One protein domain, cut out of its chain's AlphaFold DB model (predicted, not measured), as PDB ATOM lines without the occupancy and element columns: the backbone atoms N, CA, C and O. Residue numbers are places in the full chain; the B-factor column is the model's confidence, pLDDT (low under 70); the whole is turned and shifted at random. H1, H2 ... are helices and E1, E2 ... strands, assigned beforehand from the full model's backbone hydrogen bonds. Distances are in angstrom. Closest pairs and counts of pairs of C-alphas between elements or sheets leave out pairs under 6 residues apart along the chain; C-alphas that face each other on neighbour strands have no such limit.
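What this domain is: This is residues 3 to 116 of the 161 residues of an uncharacterized protein of Lachnospiraceae bacterium MD335 (UniProt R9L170). What shape? With little regular structure, it is a twisted wall of five strands with helix H1 over one face, two layers. What parts? E1, E2, H1, E3, E4, E5 hold 45 of 114 printed residues; the mixed sheet runs E1, E2, E3, E5, E4. It is compact and mixed in class, radius of gyration of the C-alphas 15.1 A, spans 46 by 35 by 28 A.

How they stand to each other: What is parallel? E2, residues 31 to 37, and E3, residues 72 to 78, are, with N 33 and O 73 within hydrogen-bond range, 2.8 A. And the helix? H1, residues 44 to 58, is on the sheet, height 8.9 A, closest to E3 at C-alphas 52 and 72, 5.9 A.

Where its parts are: What begins? E1, residues 22 to 25, begins at (-9.089, 29.987, 14.340). What ends? E5, residues 106 to 112, after E4, residues 89 to 93, ends at (-5.510, 33.173, 31.771).

The domain as a whole: Any cut? The printed part has no cut. Low confidence? Residues 8 to 18 have pLDDT under 70.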
ATOM      1  N   ILE A   3      -7.235  23.167   8.858       89.50
ATOM      2  CA  ILE A   3      -7.745  24.502   9.190       89.50
ATOM      3  C   ILE A   3      -9.064  24.682   8.441       89.50
ATOM      4  O   ILE A   3      -9.152  24.403   7.245       89.50
ATOM      5  N   MET A   4     -10.089  25.106   9.167       86.88
ATOM      6  CA  MET A   4     -11.444  25.281   8.665       86.88
ATOM      7  C   MET A   4     -11.735  26.756   8.409       86.88
ATOM      8  O   MET A   4     -11.054  27.652   8.905       86.88
ATOM      9  N   ASN A   5     -12.783  27.014   7.631       81.94
ATOM     10  CA  ASN A   5     -13.280  28.365   7.427       81.94
ATOM     11  C   ASN A   5     -13.899  28.896   8.745       81.94
ATOM     12  O   ASN A   5     -14.876  28.304   9.202       81.94
ATOM     13  N   PRO A   6     -13.407  30.012   9.318       78.88
ATOM     14  CA  PRO A   6     -13.876  30.539  10.605       78.88
ATOM     15  C   PRO A   6     -15.268  31.199  10.553       78.88
ATOM     16  O   PRO A   6     -15.801  31.647  11.575       78.88
ATOM     17  N   PHE A   7     -15.864  31.323   9.366       76.06
ATOM     18  CA  PHE A   7     -17.155  31.965   9.169       76.06
ATOM     19  C   PHE A   7     -18.296  30.955   9.287       76.06
ATOM     20  O   PHE A   7     -18.544  30.145   8.392       76.06
ATOM     21  N   PHE A   8     -19.104  31.082  10.340       68.62
ATOM     22  CA  PHE A   8     -20.340  30.309  10.415       68.62
ATOM     23  C   PHE A   8     -21.441  30.909   9.537       68.62
ATOM     24  O   PHE A   8     -21.891  32.042   9.762       68.62
ATOM     25  N   TRP A   9     -21.960  30.095   8.614       58.69
ATOM     26  CA  TRP A   9     -23.094  30.429   7.754       58.69
ATOM     27  C   TRP A   9     -24.321  30.882   8.562       58.69
ATOM     28  O   TRP A   9     -24.697  30.301   9.587       58.69
ATOM     29  N   LYS A  10     -24.985  31.947   8.097       59.50
ATOM     30  CA  LYS A  10     -26.257  32.408   8.667       59.50
ATOM     31  C   LYS A  10     -27.406  31.646   8.020       59.50
ATOM     32  O   LYS A  10     -27.718  31.869   6.860       59.50
ATOM     33  N   ARG A  11     -28.100  30.815   8.802       56.91
ATOM     34  CA  ARG A  11     -29.336  30.157   8.341       56.91
ATOM     35  C   ARG A  11     -30.526  31.123   8.195       56.91
ATOM     36  O   ARG A  11     -31.434  30.844   7.427       56.91
ATOM     37  N   TYR A  12     -30.531  32.249   8.920       60.12
ATOM     38  CA  TYR A  12     -31.607  33.255   8.889       60.12
ATOM     39  C   TYR A  12     -31.048  34.679   9.031       60.12
ATOM     40  O   TYR A  12     -30.102  34.894   9.795       60.12
ATOM     41  N   LYS A  13     -31.683  35.664   8.372       52.81
ATOM     42  CA  LYS A  13     -31.242  37.077   8.293       52.81
ATOM     43  C   LYS A  13     -31.022  37.751   9.661       52.81
ATOM     44  O   LYS A  13     -30.140  38.589   9.783       52.81
ATOM     45  N   ARG A  14     -31.784  37.364  10.695       60.47
ATOM     46  CA  ARG A  14     -31.727  37.948  12.053       60.47
ATOM     47  C   ARG A  14     -30.812  37.207  13.047       60.47
ATOM     48  O   ARG A  14     -30.754  37.590  14.209       60.47
ATOM     49  N   ARG A  15     -30.104  36.141  12.641       66.31
ATOM     50  CA  ARG A  15     -29.209  35.399  13.553       66.31
ATOM     51  C   ARG A  15     -27.836  36.061  13.671       66.31
ATOM     52  O   ARG A  15     -27.261  36.498  12.673       66.31
ATOM     53  N   LYS A  16     -27.270  36.043  14.883       62.81
ATOM     54  CA  LYS A  16     -25.898  36.505  15.145       62.81
ATOM     55  C   LYS A  16     -24.896  35.702  14.300       62.81
ATOM     56  O   LYS A  16     -24.889  34.463  14.321       62.81
ATOM     57  N   GLN A  17     -24.049  36.402  13.541       67.62
ATOM     58  CA  GLN A  17     -22.880  35.766  12.931       67.62
ATOM     59  C   GLN A  17     -21.889  35.426  14.035       67.62
ATOM     60  O   GLN A  17     -21.725  36.205  14.968       67.62
ATOM     61  N   GLY A  18     -21.274  34.255  13.927       66.12
ATOM     62  CA  GLY A  18     -20.090  33.930  14.707       66.12
ATOM     63  C   GLY A  18     -18.955  33.926  13.701       66.12
ATOM     64  O   GLY A  18     -19.094  33.260  12.674       66.12
ATOM     65  N   ILE A  19     -17.942  34.740  13.953       75.62
ATOM     66  CA  ILE A  19     -16.663  34.710  13.254       75.62
ATOM     67  C   ILE A  19     -15.681  34.257  14.325       75.62
ATOM     68  O   ILE A  19     -15.723  34.817  15.425       75.62
ATOM     69  N   LEU A  20     -14.943  33.197  14.023       79.12
ATOM     70  CA  LEU A  20     -13.917  32.631  14.890       79.12
ATOM     71  C   LEU A  20     -12.546  33.207  14.537       79.12
ATOM     72  O   LEU A  20     -12.332  33.579  13.382       79.12
ATOM     73  N   ASP A  21     -11.616  33.238  15.487       82.19
ATOM     74  CA  ASP A  21     -10.224  33.580  15.162       82.19
ATOM     75  C   ASP A  21      -9.567  32.419  14.397       82.19
ATOM     76  O   ASP A  21      -9.053  32.595  13.290       82.19
ATOM     77  N   ILE A  22      -9.626  31.205  14.958       88.56
ATOM     78  CA  ILE A  22      -9.089  29.987  14.340       88.56
ATOM     79  C   ILE A  22     -10.049  28.822  14.575       88.56
ATOM     80  O   ILE A  22     -10.379  28.493  15.712       88.56
ATOM     81  N   GLN A  23     -10.417  28.127  13.497       91.12
ATOM     82  CA  GLN A  23     -11.162  26.872  13.563       91.12
ATOM     83  C   GLN A  23     -10.333  25.725  12.981       91.12
ATOM     84  O   GLN A  23      -9.774  25.837  11.888       91.12
ATOM     85  N   LEU A  24     -10.284  24.601  13.691       92.94
ATOM     86  CA  LEU A  24      -9.588  23.383  13.283       92.94
ATOM     87  C   LEU A  24     -10.550  22.198  13.327       92.94
ATOM     88  O   LEU A  24     -11.417  22.127  14.194       92.94
ATOM     89  N   GLU A  25     -10.345  21.233  12.439       93.00
ATOM     90  CA  GLU A  25     -10.933  19.903  12.571       93.00
ATOM     91  C   GLU A  25      -9.817  18.855  12.665       93.00
ATOM     92  O   GLU A  25      -8.891  18.797  11.838       93.00
ATOM     93  N   LEU A  26      -9.883  18.045  13.718       93.00
ATOM     94  CA  LEU A  26      -8.969  16.939  13.964       93.00
ATOM     95  C   LEU A  26      -9.353  15.699  13.141       93.00
ATOM     96  O   LEU A  26     -10.467  15.573  12.650       93.00
ATOM     97  N   ASN A  27      -8.430  14.738  13.028       91.75
ATOM     98  CA  ASN A  27      -8.662  13.497  12.267       91.75
ATOM     99  C   ASN A  27      -9.776  12.614  12.855       91.75
ATOM    100  O   ASN A  27     -10.288  11.747  12.161       91.75
ATOM    101  N   ASN A  28     -10.121  12.811  14.129       90.19
ATOM    102  CA  ASN A  28     -11.196  12.107  14.827       90.19
ATOM    103  C   ASN A  28     -12.523  12.891  14.804       90.19
ATOM    104  O   ASN A  28     -13.338  12.729  15.708       90.19
ATOM    105  N   ASP A  29     -12.696  13.802  13.841       90.25
ATOM    106  CA  ASP A  29     -13.866  14.675  13.703       90.25
ATOM    107  C   ASP A  29     -14.110  15.637  14.880       90.25
ATOM    108  O   ASP A  29     -15.181  16.223  14.984       90.25
ATOM    109  N   THR A  30     -13.137  15.862  15.767       93.69
ATOM    110  CA  THR A  30     -13.278  16.897  16.802       93.69
ATOM    111  C   THR A  30     -13.056  18.280  16.199       93.69
ATOM    112  O   THR A  30     -12.004  18.549  15.612       93.69
ATOM    113  N   ASN A  31     -14.024  19.172  16.394       93.81
ATOM    114  CA  ASN A  31     -13.917  20.575  16.024       93.81
ATOM    115  C   ASN A  31     -13.288  21.370  17.174       93.81
ATOM    116  O   ASN A  31     -13.735  21.276  18.318       93.81
ATOM    117  N   ILE A  32     -12.273  22.177  16.871       94.44
ATOM    118  CA  ILE A  32     -11.606  23.055  17.834       94.44
ATOM    119  C   ILE A  32     -11.766  24.501  17.387       94.44
ATOM    120  O   ILE A  32     -11.488  24.836  16.237       94.44
ATOM    121  N   ASN A  33     -12.173  25.352  18.318       94.06
ATOM    122  CA  ASN A  33     -12.117  26.798  18.190       94.06
ATOM    123  C   ASN A  33     -11.020  27.354  19.104       94.06
ATOM    124  O   ASN A  33     -10.974  26.970  20.272       94.06
ATOM    125  N   ILE A  34     -10.183  28.264  18.610       93.00
ATOM    126  CA  ILE A  34      -9.174  28.968  19.412       93.00
ATOM    127  C   ILE A  34      -9.409  30.469  19.268       93.00
ATOM    128  O   ILE A  34      -9.483  30.960  18.148       93.00
ATOM    129  N   GLU A  35      -9.502  31.174  20.395       91.69
ATOM    130  CA  GLU A  35      -9.770  32.615  20.481       91.69
ATOM    131  C   GLU A  35      -8.712  33.299  21.351       91.69
ATOM    132  O   GLU A  35      -8.406  32.807  22.443       91.69
ATOM    133  N   LEU A  36      -8.197  34.451  20.912       91.75
ATOM    134  CA  LEU A  36      -7.268  35.276  21.691       91.75
ATOM    135  C   LEU A  36      -7.932  36.594  22.087       91.75
ATOM    136  O   LEU A  36      -8.409  37.348  21.240       91.75
ATOM    137  N   GLN A  37      -7.936  36.918  23.380       91.19
ATOM    138  CA  GLN A  37      -8.646  38.095  23.872       91.19
ATOM    139  C   GLN A  37      -7.821  38.936  24.837       91.19
ATOM    140  O   GLN A  37      -7.548  38.550  25.970       91.19
ATOM    141  N   ILE A  38      -7.504  40.151  24.387       88.81
ATOM    142  CA  ILE A  38      -6.710  41.122  25.149       88.81
ATOM    143  C   ILE A  38      -7.561  41.832  26.214       88.81
ATOM    144  O   ILE A  38      -7.093  42.168  27.295       88.81
ATOM    145  N   LYS A  39      -8.840  42.085  25.917       88.31
ATOM    146  CA  LYS A  39      -9.759  42.800  26.814       88.31
ATOM    147  C   LYS A  39     -11.006  41.979  27.077       88.31
ATOM    148  O   LYS A  39     -11.604  41.453  26.136       88.31
ATOM    149  N   GLN A  40     -11.443  41.969  28.333       88.31
ATOM    150  CA  GLN A  40     -12.711  41.365  28.711       88.31
ATOM    151  C   GLN A  40     -13.860  42.155  28.087       88.31
ATOM    152  O   GLN A  40     -14.105  43.317  28.408       88.31
ATOM    153  N   GLN A  41     -14.552  41.519  27.150       85.12
ATOM    154  CA  GLN A  41     -15.739  42.085  26.522       85.12
ATOM    155  C   GLN A  41     -16.952  41.916  27.441       85.12
ATOM    156  O   GLN A  41     -17.036  40.957  28.213       85.12
ATOM    157  N   SER A  42     -17.938  42.803  27.315       85.56
ATOM    158  CA  SER A  42     -19.203  42.640  28.029       85.56
ATOM    159  C   SER A  42     -19.861  41.297  27.683       85.56
ATOM    160  O   SER A  42     -19.863  40.847  26.531       85.56
ATOM    161  N   HIS A  43     -20.419  40.641  28.704       87.94
ATOM    162  CA  HIS A  43     -21.070  39.332  28.588       87.94
ATOM    163  C   HIS A  43     -20.174  38.235  27.988       87.94
ATOM    164  O   HIS A  43     -20.659  37.371  27.250       87.94
ATOM    165  N   TRP A  44     -18.875  38.275  28.296       90.25
ATOM    166  CA  TRP A  44     -17.887  37.314  27.809       90.25
ATOM    167  C   TRP A  44     -18.317  35.855  28.002       90.25
ATOM    168  O   TRP A  44     -18.297  35.093  27.042       90.25
ATOM    169  N   GLU A  45     -18.816  35.488  29.182       88.81
ATOM    170  CA  GLU A  45     -19.237  34.113  29.504       88.81
ATOM    171  C   GLU A  45     -20.329  33.601  28.552       88.81
ATOM    172  O   GLU A  45     -20.309  32.468  28.077       88.81
ATOM    173  N   LYS A  46     -21.282  34.466  28.181       91.19
ATOM    174  CA  LYS A  46     -22.323  34.102  27.209       91.19
ATOM    175  C   LYS A  46     -21.733  33.905  25.813       91.19
ATOM    176  O   LYS A  46     -22.233  33.086  25.043       91.19
ATOM    177  N   ARG A  47     -20.688  34.662  25.459       87.94
ATOM    178  CA  ARG A  47     -19.995  34.536  24.169       87.94
ATOM    179  C   ARG A  47     -19.128  33.281  24.119       87.94
ATOM    180  O   ARG A  47     -19.176  32.594  23.104       87.94
ATOM    181  N   SER A  48     -18.397  32.970  25.190       90.56
ATOM    182  CA  SER A  48     -17.542  31.781  25.266       90.56
ATOM    183  C   SER A  48     -18.353  30.488  25.136       90.56
ATOM    184  O   SER A  48     -17.867  29.534  24.541       90.56
ATOM    185  N   ILE A  49     -19.622  30.488  25.564       92.38
ATOM    186  CA  ILE A  49     -20.568  29.379  25.342       92.38
ATOM    187  C   ILE A  49     -21.190  29.413  23.934       92.38
ATOM    188  O   ILE A  49     -21.393  28.369  23.311       92.38
ATOM    189  N   PHE A  50     -21.505  30.601  23.403       90.00
ATOM    190  CA  PHE A  50     -22.187  30.750  22.111       90.00
ATOM    191  C   PHE A  50     -21.439  30.077  20.954       90.00
ATOM    192  O   PHE A  50     -22.065  29.424  20.118       90.00
ATOM    193  N   TYR A  51     -20.117  30.239  20.886       88.38
ATOM    194  CA  TYR A  51     -19.307  29.705  19.790       88.38
ATOM    195  C   TYR A  51     -19.269  28.170  19.730       88.38
ATOM    196  O   TYR A  51     -19.662  27.637  18.689       88.38
ATOM    197  N   PRO A  52     -18.886  27.436  20.794       90.69
ATOM    198  CA  PRO A  52     -18.897  25.976  20.761       90.69
ATOM    199  C   PRO A  52     -20.313  25.411  20.580       90.69
ATOM    200  O   PRO A  52     -20.482  24.450  19.835       90.69
ATOM    201  N   ALA A  53     -21.355  26.043  21.137       91.50
ATOM    202  CA  ALA A  53     -22.741  25.638  20.876       91.50
ATOM    203  C   ALA A  53     -23.125  25.798  19.394       91.50
ATOM    204  O   ALA A  53     -23.776  24.934  18.804       91.50
ATOM    205  N   LYS A  54     -22.699  26.896  18.758       89.25
ATOM    206  CA  LYS A  54     -22.926  27.112  17.329       89.25
ATOM    207  C   LYS A  54     -22.171  26.086  16.488       89.25
ATOM    208  O   LYS A  54     -22.775  25.512  15.585       89.25
ATOM    209  N   MET A  55     -20.910  25.823  16.825       89.62
ATOM    210  CA  MET A  55     -20.056  24.826  16.177       89.62
ATOM    211  C   MET A  55     -20.662  23.419  16.252       89.62
ATOM    212  O   MET A  55     -20.769  22.753  15.229       89.62
ATOM    213  N   TYR A  56     -21.179  23.023  17.419       91.50
ATOM    214  CA  TYR A  56     -21.814  21.719  17.648       91.50
ATOM    215  C   TYR A  56     -23.011  21.454  16.728       91.50
ATOM    216  O   TYR A  56     -23.267  20.327  16.310       91.50
ATOM    217  N   THR A  57     -23.744  22.514  16.381       89.94
ATOM    218  CA  THR A  57     -24.924  22.422  15.510       89.94
ATOM    219  C   THR A  57     -24.632  22.701  14.036       89.94
ATOM    220  O   THR A  57     -25.521  22.509  13.208       89.94
ATOM    221  N   ALA A  58     -23.431  23.180  13.692       85.06
ATOM    222  CA  ALA A  58     -23.131  23.721  12.365       85.06
ATOM    223  C   ALA A  58     -23.227  22.666  11.253       85.06
ATOM    224  O   ALA A  58     -23.745  22.962  10.174       85.06
ATOM    225  N   ASP A  59     -22.797  21.439  11.549       82.75
ATOM    226  CA  ASP A  59     -22.747  20.336  10.584       82.75
ATOM    227  C   ASP A  59     -24.030  19.490  10.555       82.75
ATOM    228  O   ASP A  59     -24.166  18.612   9.707       82.75
ATOM    229  N   LEU A  60     -24.999  19.764  11.437       89.06
ATOM    230  CA  LEU A  60     -26.261  19.025  11.506       89.06
ATOM    231  C   LEU A  60     -27.308  19.604  10.541       89.06
ATOM    232  O   LEU A  60     -27.827  20.712  10.729       89.06
ATOM    233  N   ARG A  61     -27.680  18.832   9.516       86.94
ATOM    234  CA  ARG A  61     -28.747  19.187   8.568       86.94
ATOM    235  C   ARG A  61     -30.089  18.572   8.969       86.94
ATOM    236  O   ARG A  61     -30.186  17.629   9.750       86.94
ATOM    237  N   ARG A  62     -31.175  19.130   8.421       89.00
ATOM    238  CA  ARG A  62     -32.539  18.631   8.671       89.00
ATOM    239  C   ARG A  62     -32.644  17.180   8.190       89.00
ATOM    240  O   ARG A  62     -32.311  16.911   7.043       89.00
ATOM    241  N   GLY A  63     -33.155  16.296   9.048       90.75
ATOM    242  CA  GLY A  63     -33.343  14.871   8.748       90.75
ATOM    243  C   GLY A  63     -32.122  13.993   9.038       90.75
ATOM    244  O   GLY A  63     -32.209  12.779   8.891       90.75
ATOM    245  N   GLU A  64     -30.996  14.569   9.466       92.44
ATOM    246  CA  GLU A  64     -29.817  13.792   9.841       92.44
ATOM    247  C   GLU A  64     -29.881  13.277  11.283       92.44
ATOM    248  O   GLU A  64     -30.439  13.915  12.173       92.44
ATOM    249  N   ALA A  65     -29.262  12.119  11.519       93.50
ATOM    250  CA  ALA A  65     -29.144  11.544  12.852       93.50
ATOM    251  C   ALA A  65     -28.167  12.345  13.731       93.50
ATOM    252  O   ALA A  65     -27.051  12.653  13.305       93.50
ATOM    253  N   TYR A  66     -28.534  12.568  14.998       91.69
ATOM    254  CA  TYR A  66     -27.714  13.301  15.975       91.69
ATOM    255  C   TYR A  66     -26.347  12.670  16.264       91.69
ATOM    256  O   TYR A  66     -25.452  13.372  16.715       91.69
ATOM    257  N   LYS A  67     -26.135  11.386  15.934       90.75
ATOM    258  CA  LYS A  67     -24.812  10.739  16.022       90.75
ATOM    259  C   LYS A  67     -23.731  11.416  15.164       90.75
ATOM    260  O   LYS A  67     -22.556  11.149  15.359       90.75
ATOM    261  N   LYS A  68     -24.129  12.250  14.195       90.81
ATOM    262  CA  LYS A  68     -23.216  13.061  13.379       90.81
ATOM    263  C   LYS A  68     -22.713  14.316  14.103       90.81
ATOM    264  O   LYS A  68     -21.841  14.994  13.571       90.81
ATOM    265  N   ALA A  69     -23.274  14.656  15.265       92.12
ATOM    266  CA  ALA A  69     -22.844  15.813  16.034       92.12
ATOM    267  C   ALA A  69     -21.417  15.588  16.544       92.12
ATOM    268  O   ALA A  69     -21.145  14.637  17.274       92.12
ATOM    269  N   LYS A  70     -20.510  16.469  16.128       92.94
ATOM    270  CA  LYS A  70     -19.079  16.376  16.413       92.94
ATOM    271  C   LYS A  70     -18.751  16.961  17.785       92.94
ATOM    272  O   LYS A  70     -19.320  17.987  18.163       92.94
ATOM    273  N   LYS A  71     -17.799  16.354  18.508       94.75
ATOM    274  CA  LYS A  71     -17.234  16.956  19.729       94.75
ATOM    275  C   LYS A  71     -16.660  18.332  19.393       94.75
ATOM    276  O   LYS A  71     -16.054  18.521  18.339       94.75
ATOM    277  N   CYS A  72     -16.869  19.286  20.290       95.44
ATOM    278  CA  CYS A  72     -16.471  20.673  20.128       95.44
ATOM    279  C   CYS A  72     -15.642  21.132  21.330       95.44
ATOM    280  O   CYS A  72     -16.121  21.112  22.462       95.44
ATOM    281  N   ILE A  73     -14.417  21.584  21.072       96.19
ATOM    282  CA  ILE A  73     -13.518  22.152  22.079       96.19
ATOM    283  C   ILE A  73     -13.346  23.636  21.769       96.19
ATOM    284  O   ILE A  73     -12.978  24.002  20.656       96.19
ATOM    285  N   ALA A  74     -13.616  24.506  22.733       95.56
ATOM    286  CA  ALA A  74     -13.302  25.926  22.640       95.56
ATOM    287  C   ALA A  74     -12.123  26.241  23.556       95.56
ATOM    288  O   ALA A  74     -12.164  25.929  24.738       95.56
ATOM    289  N   ILE A  75     -11.091  26.886  23.029       96.19
ATOM    290  CA  ILE A  75      -9.905  27.313  23.764       96.19
ATOM    291  C   ILE A  75      -9.871  28.836  23.740       96.19
ATOM    292  O   ILE A  75      -9.768  29.445  22.681       96.19
ATOM    293  N   SER A  76      -9.987  29.456  24.909       95.31
ATOM    294  CA  SER A  76      -9.907  30.905  25.077       95.31
ATOM    295  C   SER A  76      -8.599  31.270  25.769       95.31
ATOM    296  O   SER A  76      -8.405  30.923  26.933       95.31
ATOM    297  N   ILE A  77      -7.714  31.968  25.060       95.12
ATOM    298  CA  ILE A  77      -6.469  32.532  25.589       95.12
ATOM    299  C   ILE A  77      -6.747  33.985  25.973       95.12
ATOM    300  O   ILE A  77      -7.170  34.781  25.133       95.12
ATOM    301  N   LEU A  78      -6.559  34.330  27.244       95.56
ATOM    302  CA  LEU A  78      -7.070  35.563  27.842       95.56
ATOM    303  C   LEU A  78      -5.950  36.366  28.501       95.56
ATOM    304  O   LEU A  78      -5.231  35.844  29.346       95.56
ATOM    305  N   ASP A  79      -5.862  37.660  28.194       95.06
ATOM    306  CA  ASP A  79      -5.011  38.624  28.916       95.06
ATOM    307  C   ASP A  79      -5.781  39.325  30.059       95.06
ATOM    308  O   ASP A  79      -5.598  40.497  30.393       95.06
ATOM    309  N   PHE A  80      -6.733  38.619  30.659       94.19
ATOM    310  CA  PHE A  80      -7.497  39.063  31.821       94.19
ATOM    311  C   PHE A  80      -7.915  37.851  32.647       94.19
ATOM    312  O   PHE A  80      -7.974  36.737  32.124       94.19
ATOM    313  N   ASN A  81      -8.215  38.088  33.923       94.19
ATOM    314  CA  ASN A  81      -8.691  37.038  34.810       94.19
ATOM    315  C   ASN A  81     -10.219  36.986  34.783       94.19
ATOM    316  O   ASN A  81     -10.873  38.029  34.824       94.19
ATOM    317  N   ILE A  82     -10.779  35.782  34.711       91.81
ATOM    318  CA  ILE A  82     -12.227  35.547  34.796       91.81
ATOM    319  C   ILE A  82     -12.658  35.507  36.263       91.81
ATOM    320  O   ILE A  82     -13.721  36.018  36.610       91.81
ATOM    321  N   ASP A  83     -11.831  34.896  37.111       90.31
ATOM    322  CA  ASP A  83     -12.081  34.703  38.535       90.31
ATOM    323  C   ASP A  83     -10.778  34.755  39.356       90.31
ATOM    324  O   ASP A  83      -9.679  34.940  38.824       90.31
ATOM    325  N   GLU A  84     -10.904  34.571  40.669       92.25
ATOM    326  CA  GLU A  84      -9.795  34.611  41.630       92.25
ATOM    327  C   GLU A  84      -9.053  33.272  41.792       92.25
ATOM    328  O   GLU A  84      -8.128  33.180  42.601       92.25
ATOM    329  N   ARG A  85      -9.422  32.212  41.055       92.31
ATOM    330  CA  ARG A  85      -8.751  30.908  41.185       92.31
ATOM    331  C   ARG A  85      -7.278  31.027  40.815       92.31
ATOM    332  O   ARG A  85      -6.930  31.734  39.874       92.31
ATOM    333  N   ALA A  86      -6.421  30.281  41.506       91.88
ATOM    334  CA  ALA A  86      -4.987  30.278  41.225       91.88
ATOM    335  C   ALA A  86      -4.647  29.619  39.877       91.88
ATOM    336  O   ALA A  86      -3.665  29.996  39.237       91.88
ATOM    337  N   ASP A  87      -5.458  28.651  39.439       92.94
ATOM    338  CA  ASP A  87      -5.234  27.920  38.197       92.94
ATOM    339  C   ASP A  87      -5.327  28.845  36.979       92.94
ATOM    340  O   ASP A  87      -6.362  29.460  36.719       92.94
ATOM    341  N   TYR A  88      -4.240  28.909  36.208       94.44
ATOM    342  CA  TYR A  88      -4.184  29.645  34.943       94.44
ATOM    343  C   TYR A  88      -4.901  28.916  33.798       94.44
ATOM    344  O   TYR A  88      -5.285  29.549  32.819       94.44
ATOM    345  N   HIS A  89      -5.078  27.594  33.901       94.75
ATOM    346  CA  HIS A  89      -5.777  26.773  32.914       94.75
ATOM    347  C   HIS A  89      -6.951  26.050  33.574       94.75
ATOM    348  O   HIS A  89      -6.756  25.170  34.407       94.75
ATOM    349  N   ASN A  90      -8.172  26.398  33.166       93.75
ATOM    350  CA  ASN A  90      -9.399  25.756  33.635       93.75
ATOM    351  C   ASN A  90     -10.128  25.055  32.483       93.75
ATOM    352  O   ASN A  90     -10.095  25.517  31.338       93.75
ATOM    353  N   ILE A  91     -10.803  23.944  32.795       94.31
ATOM    354  CA  ILE A  91     -11.618  23.168  31.851       94.31
ATOM    355  C   ILE A  91     -13.046  23.084  32.386       94.31
ATOM    356  O   ILE A  91     -13.290  22.568  33.476       94.31
ATOM    357  N   TYR A  92     -13.995  23.553  31.585       94.94
ATOM    358  CA  TYR A  92     -15.421  23.506  31.870       94.94
ATOM    359  C   TYR A  92     -16.089  22.437  31.000       94.94
ATOM    360  O   TYR A  92     -15.881  22.392  29.787       94.94
ATOM    361  N   ALA A  93     -16.910  21.592  31.630       95.50
ATOM    362  CA  ALA A  93     -17.646  20.504  30.987       95.50
ATOM    363  C   ALA A  93     -19.034  20.329  31.625       95.50
ATOM    364  O   ALA A  93     -19.245  20.700  32.782       95.50
ATOM    365  N   LEU A  94     -19.974  19.728  30.888       95.00
ATOM    366  CA  LEU A  94     -21.323  19.458  31.387       95.00
ATOM    367  C   LEU A  94     -21.323  18.258  32.345       95.00
ATOM    368  O   LEU A  94     -21.103  17.115  31.936       95.00
ATOM    369  N   ARG A  95     -21.588  18.520  33.622       96.69
ATOM    370  CA  ARG A  95     -21.562  17.526  34.702       96.69
ATOM    371  C   ARG A  95     -22.855  17.568  35.512       96.69
ATOM    372  O   ARG A  95     -23.533  18.594  35.537       96.69
ATOM    373  N   ASP A  96     -23.194  16.461  36.165       97.44
ATOM    374  CA  ASP A  96     -24.260  16.447  37.168       97.44
ATOM    375  C   ASP A  96     -23.819  17.131  38.475       97.44
ATOM    376  O   ASP A  96     -22.657  17.511  38.649       97.44
ATOM    377  N   LYS A  97     -24.749  17.272  39.428       97.25
ATOM    378  CA  LYS A  97     -24.477  17.892  40.738       97.25
ATOM    379  C   LYS A  97     -23.433  17.149  41.589       97.25
ATOM    380  O   LYS A  97     -22.968  17.702  42.577       97.25
ATOM    381  N   HIS A  98     -23.094  15.909  41.232       97.38
ATOM    382  CA  HIS A  98     -22.091  15.078  41.901       97.38
ATOM    383  C   HIS A  98     -20.749  15.066  41.150       97.38
ATOM    384  O   HIS A  98     -19.809  14.401  41.577       97.38
ATOM    385  N   GLY A  99     -20.638  15.801  40.038       95.50
ATOM    386  CA  GLY A  99     -19.425  15.912  39.234       95.50
ATOM    387  C   GLY A  99     -19.276  14.848  38.142       95.50
ATOM    388  O   GLY A  99     -18.292  14.891  37.391       95.50
ATOM    389  N   LYS A 100     -20.235  13.925  37.983       97.44
ATOM    390  CA  LYS A 100     -20.196  12.928  36.905       97.44
ATOM    391  C   LYS A 100     -20.370  13.629  35.562       97.44
ATOM    392  O   LYS A 100     -21.301  14.411  35.374       97.44
ATOM    393  N   LEU A 101     -19.474  13.339  34.620       96.75
ATOM    394  CA  LEU A 101     -19.580  13.842  33.253       96.75
ATOM    395  C   LEU A 101     -20.857  13.301  32.608       96.75
ATOM    396  O   LEU A 101     -21.069  12.089  32.584       96.75
ATOM    397  N   TYR A 102     -21.696  14.200  32.093       96.00
ATOM    398  CA  TYR A 102     -22.915  13.809  31.393       96.00
ATOM    399  C   TYR A 102     -22.585  13.233  30.013       96.00
ATOM    400  O   TYR A 102     -22.992  12.120  29.689       96.00
ATOM    401  N   LEU A 103     -21.824  13.988  29.212       93.75
ATOM    402  CA  LEU A 103     -21.396  13.587  27.876       93.75
ATOM    403  C   LEU A 103     -20.170  14.394  27.429       93.75
ATOM    404  O   LEU A 103     -20.113  15.606  27.635       93.75
ATOM    405  N   ASP A 104     -19.228  13.727  26.765       93.19
ATOM    406  CA  ASP A 104     -18.018  14.346  26.222       93.19
ATOM    407  C   ASP A 104     -18.239  14.927  24.810       93.19
ATOM    408  O   ASP A 104     -17.816  14.363  23.800       93.19
ATOM    409  N   VAL A 105     -18.977  16.036  24.721       93.19
ATOM    410  CA  VAL A 105     -19.293  16.702  23.436       93.19
ATOM    411  C   VAL A 105     -18.929  18.179  23.391       93.19
ATOM    412  O   VAL A 105     -18.809  18.735  22.300       93.19
ATOM    413  N   LEU A 106     -18.774  18.815  24.550       93.88
ATOM    414  CA  LEU A 106     -18.493  20.238  24.680       93.88
ATOM    415  C   LEU A 106     -17.502  20.457  25.820       93.88
ATOM    416  O   LEU A 106     -17.812  20.167  26.975       93.88
ATOM    417  N   GLU A 107     -16.345  21.011  25.479       95.88
ATOM    418  CA  GLU A 107     -15.309  21.412  26.429       95.88
ATOM    419  C   GLU A 107     -14.945  22.875  26.183       95.88
ATOM    420  O   GLU A 107     -14.749  23.300  25.043       95.88
ATOM    421  N   LEU A 108     -14.853  23.660  27.255       96.06
ATOM    422  CA  LEU A 108     -14.366  25.036  27.209       96.06
ATOM    423  C   LEU A 108     -13.107  25.137  28.066       96.06
ATOM    424  O   LEU A 108     -13.144  24.896  29.268       96.06
ATOM    425  N   HIS A 109     -12.004  25.515  27.440       96.19
ATOM    426  CA  HIS A 109     -10.720  25.763  28.068       96.19
ATOM    427  C   HIS A 109     -10.524  27.268  28.201       96.19
ATOM    428  O   HIS A 109     -10.698  28.008  27.230       96.19
ATOM    429  N   THR A 110     -10.112  27.715  29.380       95.75
ATOM    430  CA  THR A 110      -9.689  29.099  29.610       95.75
ATOM    431  C   THR A 110      -8.239  29.101  30.049       95.75
ATOM    432  O   THR A 110      -7.887  28.387  30.984       95.75
ATOM    433  N   ILE A 111      -7.410  29.874  29.356       95.81
ATOM    434  CA  ILE A 111      -5.982  30.028  29.619       95.81
ATOM    435  C   ILE A 111      -5.755  31.502  29.951       95.81
ATOM    436  O   ILE A 111      -5.750  32.346  29.058       95.81
ATOM    437  N   GLU A 112      -5.626  31.817  31.233       95.81
ATOM    438  CA  GLU A 112      -5.510  33.173  31.771       95.81
ATOM    439  C   GLU A 112      -4.030  33.551  31.909       95.81
ATOM    440  O   GLU A 112      -3.359  33.157  32.859       95.81
ATOM    441  N   LEU A 113      -3.509  34.331  30.958       95.56
ATOM    442  CA  LEU A 113      -2.085  34.672  30.833       95.56
ATOM    443  C   LEU A 113      -1.534  35.517  31.993       95.56
ATOM    444  O   LEU A 113      -0.322  35.631  32.153       95.56
ATOM    445  N   LYS A 114      -2.411  36.122  32.798       94.75
ATOM    446  CA  LYS A 114      -2.029  36.889  33.993       94.75
ATOM    447  C   LYS A 114      -1.824  36.016  35.232       94.75
ATOM    448  O   LYS A 114      -1.303  36.510  36.233       94.75
ATOM    449  N   LYS A 115      -2.227  34.746  35.186       95.38
ATOM    450  CA  LYS A 115      -2.018  33.768  36.257       95.38
ATOM    451  C   LYS A 115      -0.776  32.936  35.949       95.38
ATOM    452  O   LYS A 115      -0.448  32.692  34.797       95.38
ATOM    453  N   ASN A 116      -0.067  32.494  36.982       92.19
ATOM    454  CA  ASN A 116       1.173  31.744  36.788       92.19
ATOM    455  C   ASN A 116       0.900  30.241  36.627       92.19
ATOM    456  O   ASN A 116       0.142  29.677  37.419       92.19
TER     457      ASN A 116